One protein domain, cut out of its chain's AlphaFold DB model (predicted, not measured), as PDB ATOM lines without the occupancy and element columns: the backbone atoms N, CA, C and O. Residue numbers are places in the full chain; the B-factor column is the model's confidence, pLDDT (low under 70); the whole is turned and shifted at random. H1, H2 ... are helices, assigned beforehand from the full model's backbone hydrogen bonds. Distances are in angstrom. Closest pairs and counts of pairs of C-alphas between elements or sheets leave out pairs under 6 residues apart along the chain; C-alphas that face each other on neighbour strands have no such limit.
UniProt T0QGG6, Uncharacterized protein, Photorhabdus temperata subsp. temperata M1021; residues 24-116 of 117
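This is residues 24 to 116 of the 117 residues of an uncharacterized protein of Photorhabdus temperata subsp. temperata M1021 (UniProt T0QGG6). Two long helices, H3 and H4, make a long, thin model: the last residues of H3, 63 to 67, pack on residues 85 to 93 of H4, and from there H4 runs on as a long arm whose residues 97 to 114 stick out free together with residues 115 and 116. Toward the beginning of H3, the short helices H1 and H2 and the link after them form a small, loose head, while the link of residues 68 to 78 folds back from the end of H3 to the beginning of H4. The printed part has 93 residues with four named helices, in the order H1, H2, H3, H4, and no named strand; the class is all helix. The whole is extended, with a radius of gyration of the C-alphas of 22.2 A, and its outline is a rod with spans of 75 by 34 by 18 A.

The longest helix is H4, residues 79 to 114. It touches H3, residues 43 to 67, and the two run the same way at a steep tilt of 57 degrees. Their closest C-alphas are those of His 67 and Ala 89, 4.4 A apart. H3 touches H4 with residues 63 to 67 alone, H4 touches H3 with residues 85 to 93 alone, and the centres of the two helices are 26.7 A apart. H1, residues 24 to 27, is close to H3 but not clearly touching it; the closest C-alphas are those of Tyr 26 and Glu 45, 7.1 A apart. H2, residues 31 to 34, touches no helix: it meets H1 only through their link and is apart from H3. H1 and H2 are both apart from H4. In H3 and H4 every O i to N i+4 pair is within hydrogen-bond range. H1 and H2 are too short for such a pair; the one O i to N i+3 pair of H1 is within range, that of H2 is not.

H4 has 36 residues and measures 53.0 A from C-alpha 79 at (121.543, 60.841, 30.704) to C-alpha 114 at (136.663, 21.088, -0.940). H3 has 25 residues and measures 35.8 A, from C-alpha 43 at (127.478, 84.313, 14.101) to C-alpha 67 at (122.837, 49.005, 17.601). H1 and H2 have four residues each and measure 5.3 A and 5.1 A.

The two C-alphas farthest apart are those of Asp 39 and Arg 116, 76.6 A. Residues 50 to 59 of H3 also stand free. The link from H1 to H2 is tight, that from H2 to H3 is short with 8 residues, and that from H3 to H4 is long with 11 residues. The printed part has no cut. The mean pLDDT of the printed part is 91.0, and residues 114 to 116 are under 70.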
ATOM      1  N   GLU A  24     138.826  75.844   6.718       97.00
ATOM      2  CA  GLU A  24     140.121  76.535   6.674       97.00
ATOM      3  C   GLU A  24     140.153  77.772   7.586       97.00
ATOM      4  O   GLU A  24     140.927  77.831   8.533       97.00
ATOM      5  N   ARG A  25     139.223  78.718   7.393       95.38
ATOM      6  CA  ARG A  25     139.160  79.940   8.214       95.38
ATOM      7  C   ARG A  25     138.877  79.663   9.690       95.38
ATOM      8  O   ARG A  25     139.266  80.445  10.550       95.38
ATOM      9  N   TYR A  26     138.153  78.588   9.994       95.69
ATOM     10  CA  TYR A  26     137.886  78.208  11.376       95.69
ATOM     11  C   TYR A  26     139.131  77.635  12.059       95.69
ATOM     12  O   TYR A  26     139.378  77.948  13.219       95.69
ATOM     13  N   GLU A  27     139.933  76.846  11.342       96.12
ATOM     14  CA  GLU A  27     141.199  76.280  11.834       96.12
ATOM     15  C   GLU A  27     142.254  77.353  12.139       96.12
ATOM     16  O   GLU A  27     143.080  77.175  13.034       96.12
ATOM     17  N   GLU A  28     142.180  78.496  11.460       95.50
ATOM     18  CA  GLU A  28     143.015  79.673  11.728       95.50
ATOM     19  C   GLU A  28     142.545  80.494  12.943       95.50
ATOM     20  O   GLU A  28     143.280  81.354  13.441       95.50
ATOM     21  N   SER A  29     141.330  80.253  13.446       93.19
ATOM     22  CA  SER A  29     140.770  81.050  14.534       93.19
ATOM     23  C   SER A  29     141.520  80.839  15.849       93.19
ATOM     24  O   SER A  29     141.685  79.720  16.346       93.19
ATOM     25  N   ARG A  30     141.891  81.950  16.501       91.75
ATOM     26  CA  ARG A  30     142.448  81.932  17.865       91.75
ATOM     27  C   ARG A  30     141.460  81.363  18.888       91.75
ATOM     28  O   ARG A  30     141.904  80.766  19.871       91.75
ATOM     29  N   SER A  31     140.154  81.470  18.623       92.06
ATOM     30  CA  SER A  31     139.082  80.969  19.492       92.06
ATOM     31  C   SER A  31     139.187  79.466  19.758       92.06
ATOM     32  O   SER A  31     138.753  79.008  20.811       92.06
ATOM     33  N   LEU A  32     139.828  78.696  18.867       93.38
ATOM     34  CA  LEU A  32     140.090  77.268  19.086       93.38
ATOM     35  C   LEU A  32     140.958  76.991  20.318       93.38
ATOM     36  O   LEU A  32     140.835  75.932  20.926       93.38
ATOM     37  N   LYS A  33     141.852  77.921  20.674       93.94
ATOM     38  CA  LYS A  33     142.787  77.765  21.799       93.94
ATOM     39  C   LYS A  33     142.337  78.522  23.038       93.94
ATOM     40  O   LYS A  33     142.565  78.059  24.149       93.94
ATOM     41  N   THR A  34     141.752  79.701  22.846       93.38
ATOM     42  CA  THR A  34     141.454  80.636  23.940       93.38
ATOM     43  C   THR A  34     139.971  80.737  24.269       93.38
ATOM     44  O   THR A  34     139.615  81.436  25.212       93.38
ATOM     45  N   GLY A  35     139.107  80.068  23.503       92.19
ATOM     46  CA  GLY A  35     137.667  80.283  23.558       92.19
ATOM     47  C   GLY A  35     137.254  81.613  22.927       92.19
ATOM     48  O   GLY A  35     138.083  82.406  22.469       92.19
ATOM     49  N   PHE A  36     135.943  81.830  22.888       92.25
ATOM     50  CA  PHE A  36     135.366  83.062  22.380       92.25
ATOM     51  C   PHE A  36     135.609  84.244  23.332       92.25
ATOM     52  O   PHE A  36     135.514  84.067  24.549       92.25
ATOM     53  N   PRO A  37     135.890  85.453  22.808       87.69
ATOM     54  CA  PRO A  37     135.943  86.652  23.634       87.69
ATOM     55  C   PRO A  37     134.553  86.960  24.224       87.69
ATOM     56  O   PRO A  37     133.543  86.596  23.615       87.69
ATOM     57  N   PRO A  38     134.484  87.638  25.385       85.56
ATOM     58  CA  PRO A  38     133.215  87.974  26.036       85.56
ATOM     59  C   PRO A  38     132.328  88.869  25.160       85.56
ATOM     60  O   PRO A  38     131.115  88.685  25.127       85.56
ATOM     61  N   ASP A  39     132.951  89.755  24.381       83.00
ATOM     62  CA  ASP A  39     132.284  90.650  23.447       83.00
ATOM     63  C   ASP A  39     132.869  90.419  22.042       83.00
ATOM     64  O   ASP A  39     134.090  90.431  21.874       83.00
ATOM     65  N   ASN A  40     132.008  90.251  21.030       81.44
ATOM     66  CA  ASN A  40     132.330  90.104  19.591       81.44
ATOM     67  C   ASN A  40     132.590  88.684  19.051       81.44
ATOM     68  O   ASN A  40     133.624  88.411  18.440       81.44
ATOM     69  N   ILE A  41     131.599  87.798  19.159       89.25
ATOM     70  CA  ILE A  41     131.584  86.517  18.432       89.25
ATOM     71  C   ILE A  41     130.836  86.696  17.112       89.25
ATOM     72  O   ILE A  41     129.684  87.134  17.103       89.25
ATOM     73  N   THR A  42     131.447  86.321  15.985       92.25
ATOM     74  CA  THR A  42     130.710  86.311  14.714       92.25
ATOM     75  C   THR A  42     129.719  85.146  14.691       92.25
ATOM     76  O   THR A  42     130.045  84.019  15.066       92.25
ATOM     77  N   THR A  43     128.498  85.375  14.199       93.81
ATOM     78  CA  THR A  43     127.478  84.313  14.101       93.81
ATOM     79  C   THR A  43     127.926  83.153  13.213       93.81
ATOM     80  O   THR A  43     127.556  82.011  13.465       93.81
ATOM     81  N   HIS A  44     128.754  83.422  12.198       95.19
ATOM     82  CA  HIS A  44     129.342  82.390  11.339       95.19
ATOM     83  C   HIS A  44     130.236  81.421  12.125       95.19
ATOM     84  O   HIS A  44     130.237  80.219  11.847       95.19
ATOM     85  N   GLU A  45     131.002  81.937  13.087       94.88
ATOM     86  CA  GLU A  45     131.922  81.157  13.914       94.88
ATOM     87  C   GLU A  45     131.182  80.420  15.033       94.88
ATOM     88  O   GLU A  45     131.404  79.226  15.233       94.88
ATOM     89  N   LEU A  46     130.198  81.066  15.666       95.31
ATOM     90  CA  LEU A  46     129.289  80.397  16.600       95.31
ATOM     91  C   LEU A  46     128.553  79.226  15.928       95.31
ATOM     92  O   LEU A  46     128.551  78.104  16.436       95.31
ATOM     93  N   ASN A  47     127.980  79.451  14.742       96.50
ATOM     94  CA  ASN A  47     127.280  78.399  14.008       96.50
ATOM     95  C   ASN A  47     128.224  77.270  13.564       96.50
ATOM     96  O   ASN A  47     127.775  76.132  13.419       96.50
ATOM     97  N   LYS A  48     129.522  77.544  13.369       96.88
ATOM     98  CA  LYS A  48     130.523  76.508  13.081       96.88
ATOM     99  C   LYS A  48     130.705  75.559  14.259       96.88
ATOM    100  O   LYS A  48     130.641  74.347  14.051       96.88
ATOM    101  N   VAL A  49     130.860  76.102  15.468       96.75
ATOM    102  CA  VAL A  49     130.952  75.314  16.708       96.75
ATOM    103  C   VAL A  49     129.692  74.471  16.897       96.75
ATOM    104  O   VAL A  49     129.777  73.251  17.054       96.75
ATOM    105  N   LEU A  50     128.514  75.096  16.796       97.19
ATOM    106  CA  LEU A  50     127.231  74.406  16.959       97.19
ATOM    107  C   LEU A  50     127.030  73.306  15.908       97.19
ATOM    108  O   LEU A  50     126.592  72.205  16.250       97.19
ATOM    109  N   ARG A  51     127.393  73.549  14.638       97.56
ATOM    110  CA  ARG A  51     127.348  72.535  13.569       97.56
ATOM    111  C   ARG A  51     128.243  71.343  13.901       97.56
ATOM    112  O   ARG A  51     127.779  70.211  13.804       97.56
ATOM    113  N   GLN A  52     129.507  71.571  14.264       97.44
ATOM    114  CA  GLN A  52     130.435  70.476  14.566       97.44
ATOM    115  C   GLN A  52     129.950  69.654  15.768       97.44
ATOM    116  O   GLN A  52     129.862  68.432  15.663       97.44
ATOM    117  N   SER A  53     129.547  70.316  16.856       98.00
ATOM    118  CA  SER A  53     129.040  69.643  18.058       98.00
ATOM    119  C   SER A  53     127.791  68.809  17.764       98.00
ATOM    120  O   SER A  53     127.774  67.604  17.998       98.00
ATOM    121  N   SER A  54     126.756  69.428  17.192       97.88
ATOM    122  CA  SER A  54     125.482  68.752  16.898       97.88
ATOM    123  C   SER A  54     125.620  67.615  15.883       97.88
ATOM    124  O   SER A  54     124.914  66.613  15.982       97.88
ATOM    125  N   THR A  55     126.540  67.732  14.919       97.94
ATOM    126  CA  THR A  55     126.809  66.660  13.952       97.94
ATOM    127  C   THR A  55     127.360  65.428  14.661       97.94
ATOM    128  O   THR A  55     126.861  64.328  14.430       97.94
ATOM    129  N   ILE A  56     128.333  65.598  15.565       98.12
ATOM    130  CA  ILE A  56     128.868  64.484  16.360       98.12
ATOM    131  C   ILE A  56     127.784  63.885  17.258       98.12
ATOM    132  O   ILE A  56     127.615  62.666  17.249       98.12
ATOM    133  N   SER A  57     127.000  64.710  17.959       97.50
ATOM    134  CA  SER A  57     125.876  64.233  18.777       97.50
ATOM    135  C   SER A  57     124.891  63.396  17.956       97.50
ATOM    136  O   SER A  57     124.535  62.292  18.360       97.50
ATOM    137  N   SER A  58     124.514  63.870  16.764       97.50
ATOM    138  CA  SER A  58     123.592  63.155  15.875       97.50
ATOM    139  C   SER A  58     124.171  61.829  15.371       97.50
ATOM    140  O   SER A  58     123.453  60.831  15.296       97.50
ATOM    141  N   VAL A  59     125.473  61.779  15.068       97.25
ATOM    142  CA  VAL A  59     126.168  60.541  14.674       97.25
ATOM    143  C   VAL A  59     126.187  59.528  15.817       97.25
ATOM    144  O   VAL A  59     125.872  58.359  15.592       97.25
ATOM    145  N   VAL A  60     126.523  59.957  17.037       96.75
ATOM    146  CA  VAL A  60     126.532  59.081  18.219       96.75
ATOM    147  C   VAL A  60     125.127  58.554  18.502       96.75
ATOM    148  O   VAL A  60     124.952  57.350  18.660       96.75
ATOM    149  N   ALA A  61     124.112  59.415  18.488       96.56
ATOM    150  CA  ALA A  61     122.736  59.002  18.729       96.56
ATOM    151  C   ALA A  61     122.207  58.049  17.638       96.56
ATOM    152  O   ALA A  61     121.588  57.035  17.955       96.56
ATOM    153  N   ASN A  62     122.546  58.278  16.362       95.06
ATOM    154  CA  ASN A  62     122.256  57.325  15.283       95.06
ATOM    155  C   ASN A  62     122.965  55.982  15.491       95.06
ATOM    156  O   ASN A  62     122.382  54.929  15.224       95.06
ATOM    157  N   PHE A  63     124.219  55.996  15.954       95.06
ATOM    158  CA  PHE A  63     124.944  54.772  16.281       95.06
ATOM    159  C   PHE A  63     124.231  53.987  17.384       95.06
ATOM    160  O   PHE A  63     124.060  52.776  17.233       95.06
ATOM    161  N   ILE A  64     123.782  54.673  18.441       95.75
ATOM    162  CA  ILE A  64     123.015  54.081  19.539       95.75
ATOM    163  C   ILE A  64     121.727  53.457  18.999       95.75
ATOM    164  O   ILE A  64     121.574  52.245  19.103       95.75
ATOM    165  N   ALA A  65     120.873  54.245  18.342       94.25
ATOM    166  CA  ALA A  65     119.603  53.800  17.762       94.25
ATOM    167  C   ALA A  65     119.772  52.574  16.844       94.25
ATOM    168  O   ALA A  65     118.963  51.652  16.850       94.25
ATOM    169  N   THR A  66     120.861  52.524  16.070       92.25
ATOM    170  CA  THR A  66     121.124  51.418  15.136       92.25
ATOM    171  C   THR A  66     121.522  50.113  15.835       92.25
ATOM    172  O   THR A  66     121.257  49.040  15.297       92.25
ATOM    173  N   HIS A  67     122.179  50.174  16.998       91.12
ATOM    174  CA  HIS A  67     122.837  49.005  17.601       91.12
ATOM    175  C   HIS A  67     122.347  48.653  19.013       91.12
ATOM    176  O   HIS A  67     122.757  47.623  19.537       91.12
ATOM    177  N   SER A  68     121.506  49.468  19.653       85.44
ATOM    178  CA  SER A  68     121.053  49.251  21.035       85.44
ATOM    179  C   SER A  68     120.010  48.140  21.194       85.44
ATOM    180  O   SER A  68     119.750  47.737  22.325       85.44
ATOM    181  N   GLY A  69     119.452  47.621  20.092       76.38
ATOM    182  CA  GLY A  69     118.455  46.544  20.108       76.38
ATOM    183  C   GLY A  69     117.028  46.970  19.757       76.38
ATOM    184  O   GLY A  69     116.115  46.173  19.942       76.38
ATOM    185  N   GLY A  70     116.831  48.177  19.213       77.88
ATOM    186  CA  GLY A  70     115.526  48.633  18.718       77.88
ATOM    187  C   GLY A  70     114.914  49.813  19.474       77.88
ATOM    188  O   GLY A  70     113.816  50.230  19.121       77.88
ATOM    189  N   ASP A  71     115.608  50.350  20.480       86.62
ATOM    190  CA  ASP A  71     115.105  51.456  21.296       86.62
ATOM    191  C   ASP A  71     115.317  52.821  20.630       86.62
ATOM    192  O   ASP A  71     116.400  53.110  20.110       86.62
ATOM    193  N   ASP A  72     114.316  53.692  20.755       93.00
ATOM    194  CA  ASP A  72     114.422  55.101  20.382       93.00
ATOM    195  C   ASP A  72     115.430  55.850  21.269       93.00
ATOM    196  O   ASP A  72     115.574  55.595  22.472       93.00
ATOM    197  N   VAL A  73     116.109  56.820  20.662       96.19
ATOM    198  CA  VAL A  73     117.067  57.726  21.294       96.19
ATOM    199  C   VAL A  73     116.454  59.124  21.310       96.19
ATOM    200  O   VAL A  73     116.515  59.853  20.317       96.19
ATOM    201  N   LEU A  74     115.827  59.459  22.437       96.31
ATOM    202  CA  LEU A  74     115.050  60.684  22.638       96.31
ATOM    203  C   LEU A  74     115.913  61.796  23.254       96.31
ATOM    204  O   LEU A  74     116.800  61.522  24.061       96.31
ATOM    205  N   ASP A  75     115.631  63.048  22.892       95.12
ATOM    206  CA  ASP A  75     116.231  64.245  23.500       95.12
ATOM    207  C   ASP A  75     115.368  64.728  24.682       95.12
ATOM    208  O   ASP A  75     114.699  65.757  24.617       95.12
ATOM    209  N   ASP A  76     115.303  63.914  25.743       96.56
ATOM    210  CA  ASP A  76     114.466  64.132  26.940       96.56
ATOM    211  C   ASP A  76     115.275  64.445  28.217       96.56
ATOM    212  O   ASP A  76     114.711  64.649  29.293       96.56
ATOM    213  N   GLY A  77     116.605  64.513  28.097       93.81
ATOM    214  CA  GLY A  77     117.521  64.785  29.203       93.81
ATOM    215  C   GLY A  77     117.860  63.578  30.087       93.81
ATOM    216  O   GLY A  77     118.602  63.748  31.059       93.81
ATOM    217  N   ASP A  78     117.391  62.361  29.774       97.00
ATOM    218  CA  ASP A  78     117.724  61.156  30.543       97.00
ATOM    219  C   ASP A  78     119.130  60.624  30.204       97.00
ATOM    220  O   ASP A  78     119.346  59.705  29.405       97.00
ATOM    221  N   ILE A  79     120.131  61.210  30.861       96.12
ATOM    222  CA  ILE A  79     121.543  60.841  30.704       96.12
ATOM    223  C   ILE A  79     121.796  59.375  31.094       96.12
ATOM    224  O   ILE A  79     122.643  58.711  30.484       96.12
ATOM    225  N   ALA A  80     121.087  58.850  32.099       97.19
ATOM    226  CA  ALA A  80     121.288  57.482  32.571       97.19
ATOM    227  C   ALA A  80     120.834  56.470  31.511       97.19
ATOM    228  O   ALA A  80     121.579  55.539  31.183       97.19
ATOM    229  N   LYS A  81     119.661  56.699  30.913       95.38
ATOM    230  CA  LYS A  81     119.149  55.908  29.790       95.38
ATOM    231  C   LYS A  81     120.066  55.996  28.575       95.38
ATOM    232  O   LYS A  81     120.470  54.953  28.063       95.38
ATOM    233  N   LEU A  82     120.477  57.200  28.165       96.00
ATOM    234  CA  LEU A  82     121.403  57.381  27.036       96.00
ATOM    235  C   LEU A  82     122.723  56.626  27.245       96.00
ATOM    236  O   LEU A  82     123.232  55.974  26.331       96.00
ATOM    237  N   THR A  83     123.253  56.646  28.470       96.62
ATOM    238  CA  THR A  83     124.474  55.909  28.832       96.62
ATOM    239  C   THR A  83     124.271  54.396  28.731       96.62
ATOM    240  O   THR A  83     125.113  53.687  28.173       96.62
ATOM    241  N   ALA A  84     123.147  53.878  29.236       96.19
ATOM    242  CA  ALA A  84     122.818  52.458  29.140       96.19
ATOM    243  C   ALA A  84     122.664  52.005  27.678       96.19
ATOM    244  O   ALA A  84     123.221  50.974  27.285       96.19
ATOM    245  N   GLN A  85     121.983  52.804  26.854       96.25
ATOM    246  CA  GLN A  85     121.796  52.525  25.432       96.25
ATOM    247  C   GLN A  85     123.127  52.553  24.664       96.25
ATOM    248  O   GLN A  85     123.376  51.660  23.850       96.25
ATOM    249  N   LEU A  86     124.026  53.502  24.959       96.69
ATOM    250  CA  LEU A  86     125.373  53.537  24.376       96.69
ATOM    251  C   LEU A  86     126.189  52.287  24.723       96.69
ATOM    252  O   LEU A  86     126.796  51.675  23.841       96.69
ATOM    253  N   ASN A  87     126.167  51.862  25.986       95.62
ATOM    254  CA  ASN A  87     126.849  50.640  26.413       95.62
ATOM    255  C   ASN A  87     126.273  49.389  25.732       95.62
ATOM    256  O   ASN A  87     127.029  48.494  25.343       95.62
ATOM    257  N   SER A  88     124.949  49.330  25.551       94.50
ATOM    258  CA  SER A  88     124.287  48.263  24.794       94.50
ATOM    259  C   SER A  88     124.773  48.228  23.342       94.50
ATOM    260  O   SER A  88     125.278  47.202  22.882       94.50
ATOM    261  N   ALA A  89     124.748  49.377  22.661       94.69
ATOM    262  CA  ALA A  89     125.193  49.524  21.278       94.69
ATOM    263  C   ALA A  89     126.655  49.092  21.063       94.69
ATOM    264  O   ALA A  89     126.975  48.384  20.103       94.69
ATOM    265  N   LEU A  90     127.559  49.462  21.977       95.31
ATOM    266  CA  LEU A  90     128.968  49.055  21.926       95.31
ATOM    267  C   LEU A  90     129.147  47.543  22.123       95.31
ATOM    268  O   LEU A  90     129.928  46.911  21.401       95.31
ATOM    269  N   ARG A  91     128.425  46.947  23.080       92.62
ATOM    270  CA  ARG A  91     128.443  45.494  23.314       92.62
ATOM    271  C   ARG A  91     127.959  44.732  22.088       92.62
ATOM    272  O   ARG A  91     128.643  43.808  21.646       92.62
ATOM    273  N   GLU A  92     126.847  45.158  21.503       90.88
ATOM    274  CA  GLU A  92     126.248  44.502  20.346       90.88
ATOM    275  C   GLU A  92     127.136  44.616  19.099       90.88
ATOM    276  O   GLU A  92     127.383  43.634  18.391       90.88
ATOM    277  N   LYS A  93     127.742  45.787  18.867       89.94
ATOM    278  CA  LYS A  93     128.715  45.961  17.779       89.94
ATOM    279  C   LYS A  93     129.909  45.011  17.916       89.94
ATOM    280  O   LYS A  93     130.392  44.494  16.901       89.94
ATOM    281  N   ASN A  94     130.394  44.792  19.139       87.81
ATOM    282  CA  ASN A  94     131.492  43.868  19.423       87.81
ATOM    283  C   ASN A  94     131.077  42.404  19.253       87.81
ATOM    284  O   ASN A  94     131.811  41.642  18.621       87.81
ATOM    285  N   HIS A  95     129.891  42.033  19.737       86.62
ATOM    286  CA  HIS A  95     129.341  40.691  19.558       86.62
ATOM    287  C   HIS A  95     129.229  40.330  18.069       86.62
ATOM    288  O   HIS A  95     129.776  39.318  17.629       86.62
ATOM    289  N   ASN A  96     128.645  41.222  17.264       84.69
ATOM    290  CA  ASN A  96     128.486  41.018  15.826       84.69
ATOM    291  C   ASN A  96     129.822  40.883  15.079       84.69
ATOM    292  O   ASN A  96     129.940  40.061  14.168       84.69
ATOM    293  N   ARG A  97     130.867  41.625  15.482       87.00
ATOM    294  CA  ARG A  97     132.214  41.445  14.906       87.00
ATOM    295  C   ARG A  97     132.781  40.054  15.190       87.00
ATOM    296  O   ARG A  97     133.303  39.424  14.271       87.00
ATOM    297  N   ASN A  98     132.656  39.568  16.425       87.62
ATOM    298  CA  ASN A  98     133.164  38.251  16.811       87.62
ATOM    299  C   ASN A  98     132.424  37.125  16.077       87.62
ATOM    300  O   ASN A  98     133.061  36.223  15.530       87.62
ATOM    301  N   SER A  99     131.096  37.216  15.984       88.19
ATOM    302  CA  SER A  99     130.276  36.270  15.220       88.19
ATOM    303  C   SER A  99     130.681  36.233  13.744       88.19
ATOM    304  O   SER A  99     130.874  35.154  13.180       88.19
ATOM    305  N   GLN A 100     130.917  37.396  13.125       86.25
ATOM    306  CA  GLN A 100     131.353  37.468  11.731       86.25
ATOM    307  C   GLN A 100     132.742  36.849  11.514       86.25
ATOM    308  O   GLN A 100     132.948  36.144  10.524       86.25
ATOM    309  N   TYR A 101     133.684  37.068  12.438       88.44
ATOM    310  CA  TYR A 101     135.010  36.448  12.380       88.44
ATOM    311  C   TYR A 101     134.911  34.916  12.404       88.44
ATOM    312  O   TYR A 101     135.471  34.246  11.536       88.44
ATOM    313  N   LEU A 102     134.124  34.357  13.330       89.19
ATOM    314  CA  LEU A 102     133.916  32.911  13.442       89.19
ATOM    315  C   LEU A 102     133.284  32.313  12.175       89.19
ATOM    316  O   LEU A 102     133.713  31.255  11.710       89.19
ATOM    317  N   ILE A 103     132.293  32.993  11.591       89.12
ATOM    318  CA  ILE A 103     131.650  32.566  10.339       89.12
ATOM    319  C   ILE A 103     132.652  32.571   9.178       89.12
ATOM    320  O   ILE A 103     132.677  31.633   8.378       89.12
ATOM    321  N   ASN A 104     133.487  33.606   9.075       88.19
ATOM    322  CA  ASN A 104     134.488  33.718   8.014       88.19
ATOM    323  C   ASN A 104     135.542  32.608   8.120       88.19
ATOM    324  O   ASN A 104     135.845  31.956   7.122       88.19
ATOM    325  N   THR A 105     136.031  32.324   9.329       89.44
ATOM    326  CA  THR A 105     136.988  31.235   9.565       89.44
ATOM    327  C   THR A 105     136.395  29.872   9.205       89.44
ATOM    328  O   THR A 105     137.034  29.095   8.496       89.44
ATOM    329  N   LYS A 106     135.144  29.594   9.608       90.12
ATOM    330  CA  LYS A 106     134.453  28.343   9.245       90.12
ATOM    331  C   LYS A 106     134.296  28.186   7.731       90.12
ATOM    332  O   LYS A 106     134.561  27.105   7.212       90.12
ATOM    333  N   ARG A 107     133.909  29.252   7.020       88.69
ATOM    334  CA  ARG A 107     133.797  29.233   5.551       88.69
ATOM    335  C   ARG A 107     135.137  28.916   4.888       88.69
ATOM    336  O   ARG A 107     135.188  28.014   4.058       88.69
ATOM    337  N   ASN A 108     136.218  29.567   5.317       83.88
ATOM    338  CA  ASN A 108     137.554  29.346   4.758       83.88
ATOM    339  C   ASN A 108     138.051  27.903   4.955       83.88
ATOM    340  O   ASN A 108     138.612  27.318   4.028       83.88
ATOM    341  N   CYS A 109     137.807  27.295   6.124       80.69
ATOM    342  CA  CYS A 109     138.141  25.885   6.360       80.69
ATOM    343  C   CYS A 109     137.359  24.934   5.442       80.69
ATOM    344  O   CYS A 109     137.937  23.982   4.916       80.69
ATOM    345  N   SER A 110     136.067  25.192   5.217       80.25
ATOM    346  CA  SER A 110     135.238  24.376   4.320       80.25
ATOM    347  C   SER A 110     135.691  24.475   2.862       80.25
ATOM    348  O   SER A 110     135.837  23.443   2.208       80.25
ATOM    349  N   THR A 111     135.992  25.680   2.370       75.75
ATOM    350  CA  THR A 111     136.509  25.891   1.005       75.75
ATOM    351  C   THR A 111     137.853  25.195   0.800       75.75
ATOM    352  O   THR A 111     138.079  24.550  -0.221       75.75
ATOM    353  N   HIS A 112     138.745  25.251   1.794       72.62
ATOM    354  CA  HIS A 112     140.039  24.581   1.698       72.62
ATOM    355  C   HIS A 112     139.927  23.048   1.715       72.62
ATOM    356  O   HIS A 112     140.746  22.367   1.103       72.62
ATOM    357  N   ARG A 113     138.907  22.495   2.383       70.88
ATOM    358  CA  ARG A 113     138.625  21.053   2.385       70.88
ATOM    359  C   ARG A 113     138.039  20.570   1.054       70.88
ATOM    360  O   ARG A 113     138.359  19.462   0.645       70.88
ATOM    361  N   GLN A 114     137.232  21.393   0.381       68.06
ATOM    362  CA  GLN A 114     136.663  21.088  -0.940       68.06
ATOM    363  C   GLN A 114     137.717  21.084  -2.055       68.06
ATOM    364  O   GLN A 114     137.626  20.268  -2.955       68.06
ATOM    365  N   ASN A 115     138.753  21.925  -1.966       66.81
ATOM    366  CA  ASN A 115     139.815  22.004  -2.982       66.81
ATOM    367  C   ASN A 115     140.920  20.932  -2.844       66.81
ATOM    368  O   ASN A 115     141.875  20.943  -3.616       66.81
ATOM    369  N   ARG A 116     140.850  20.063  -1.825       66.62
ATOM    370  CA  ARG A 116     141.783  18.935  -1.621       66.62
ATOM    371  C   ARG A 116     141.167  17.571  -1.980       66.62
ATOM    372  O   ARG A 116     141.823  16.555  -1.758       66.62
TER     373      ARG A 116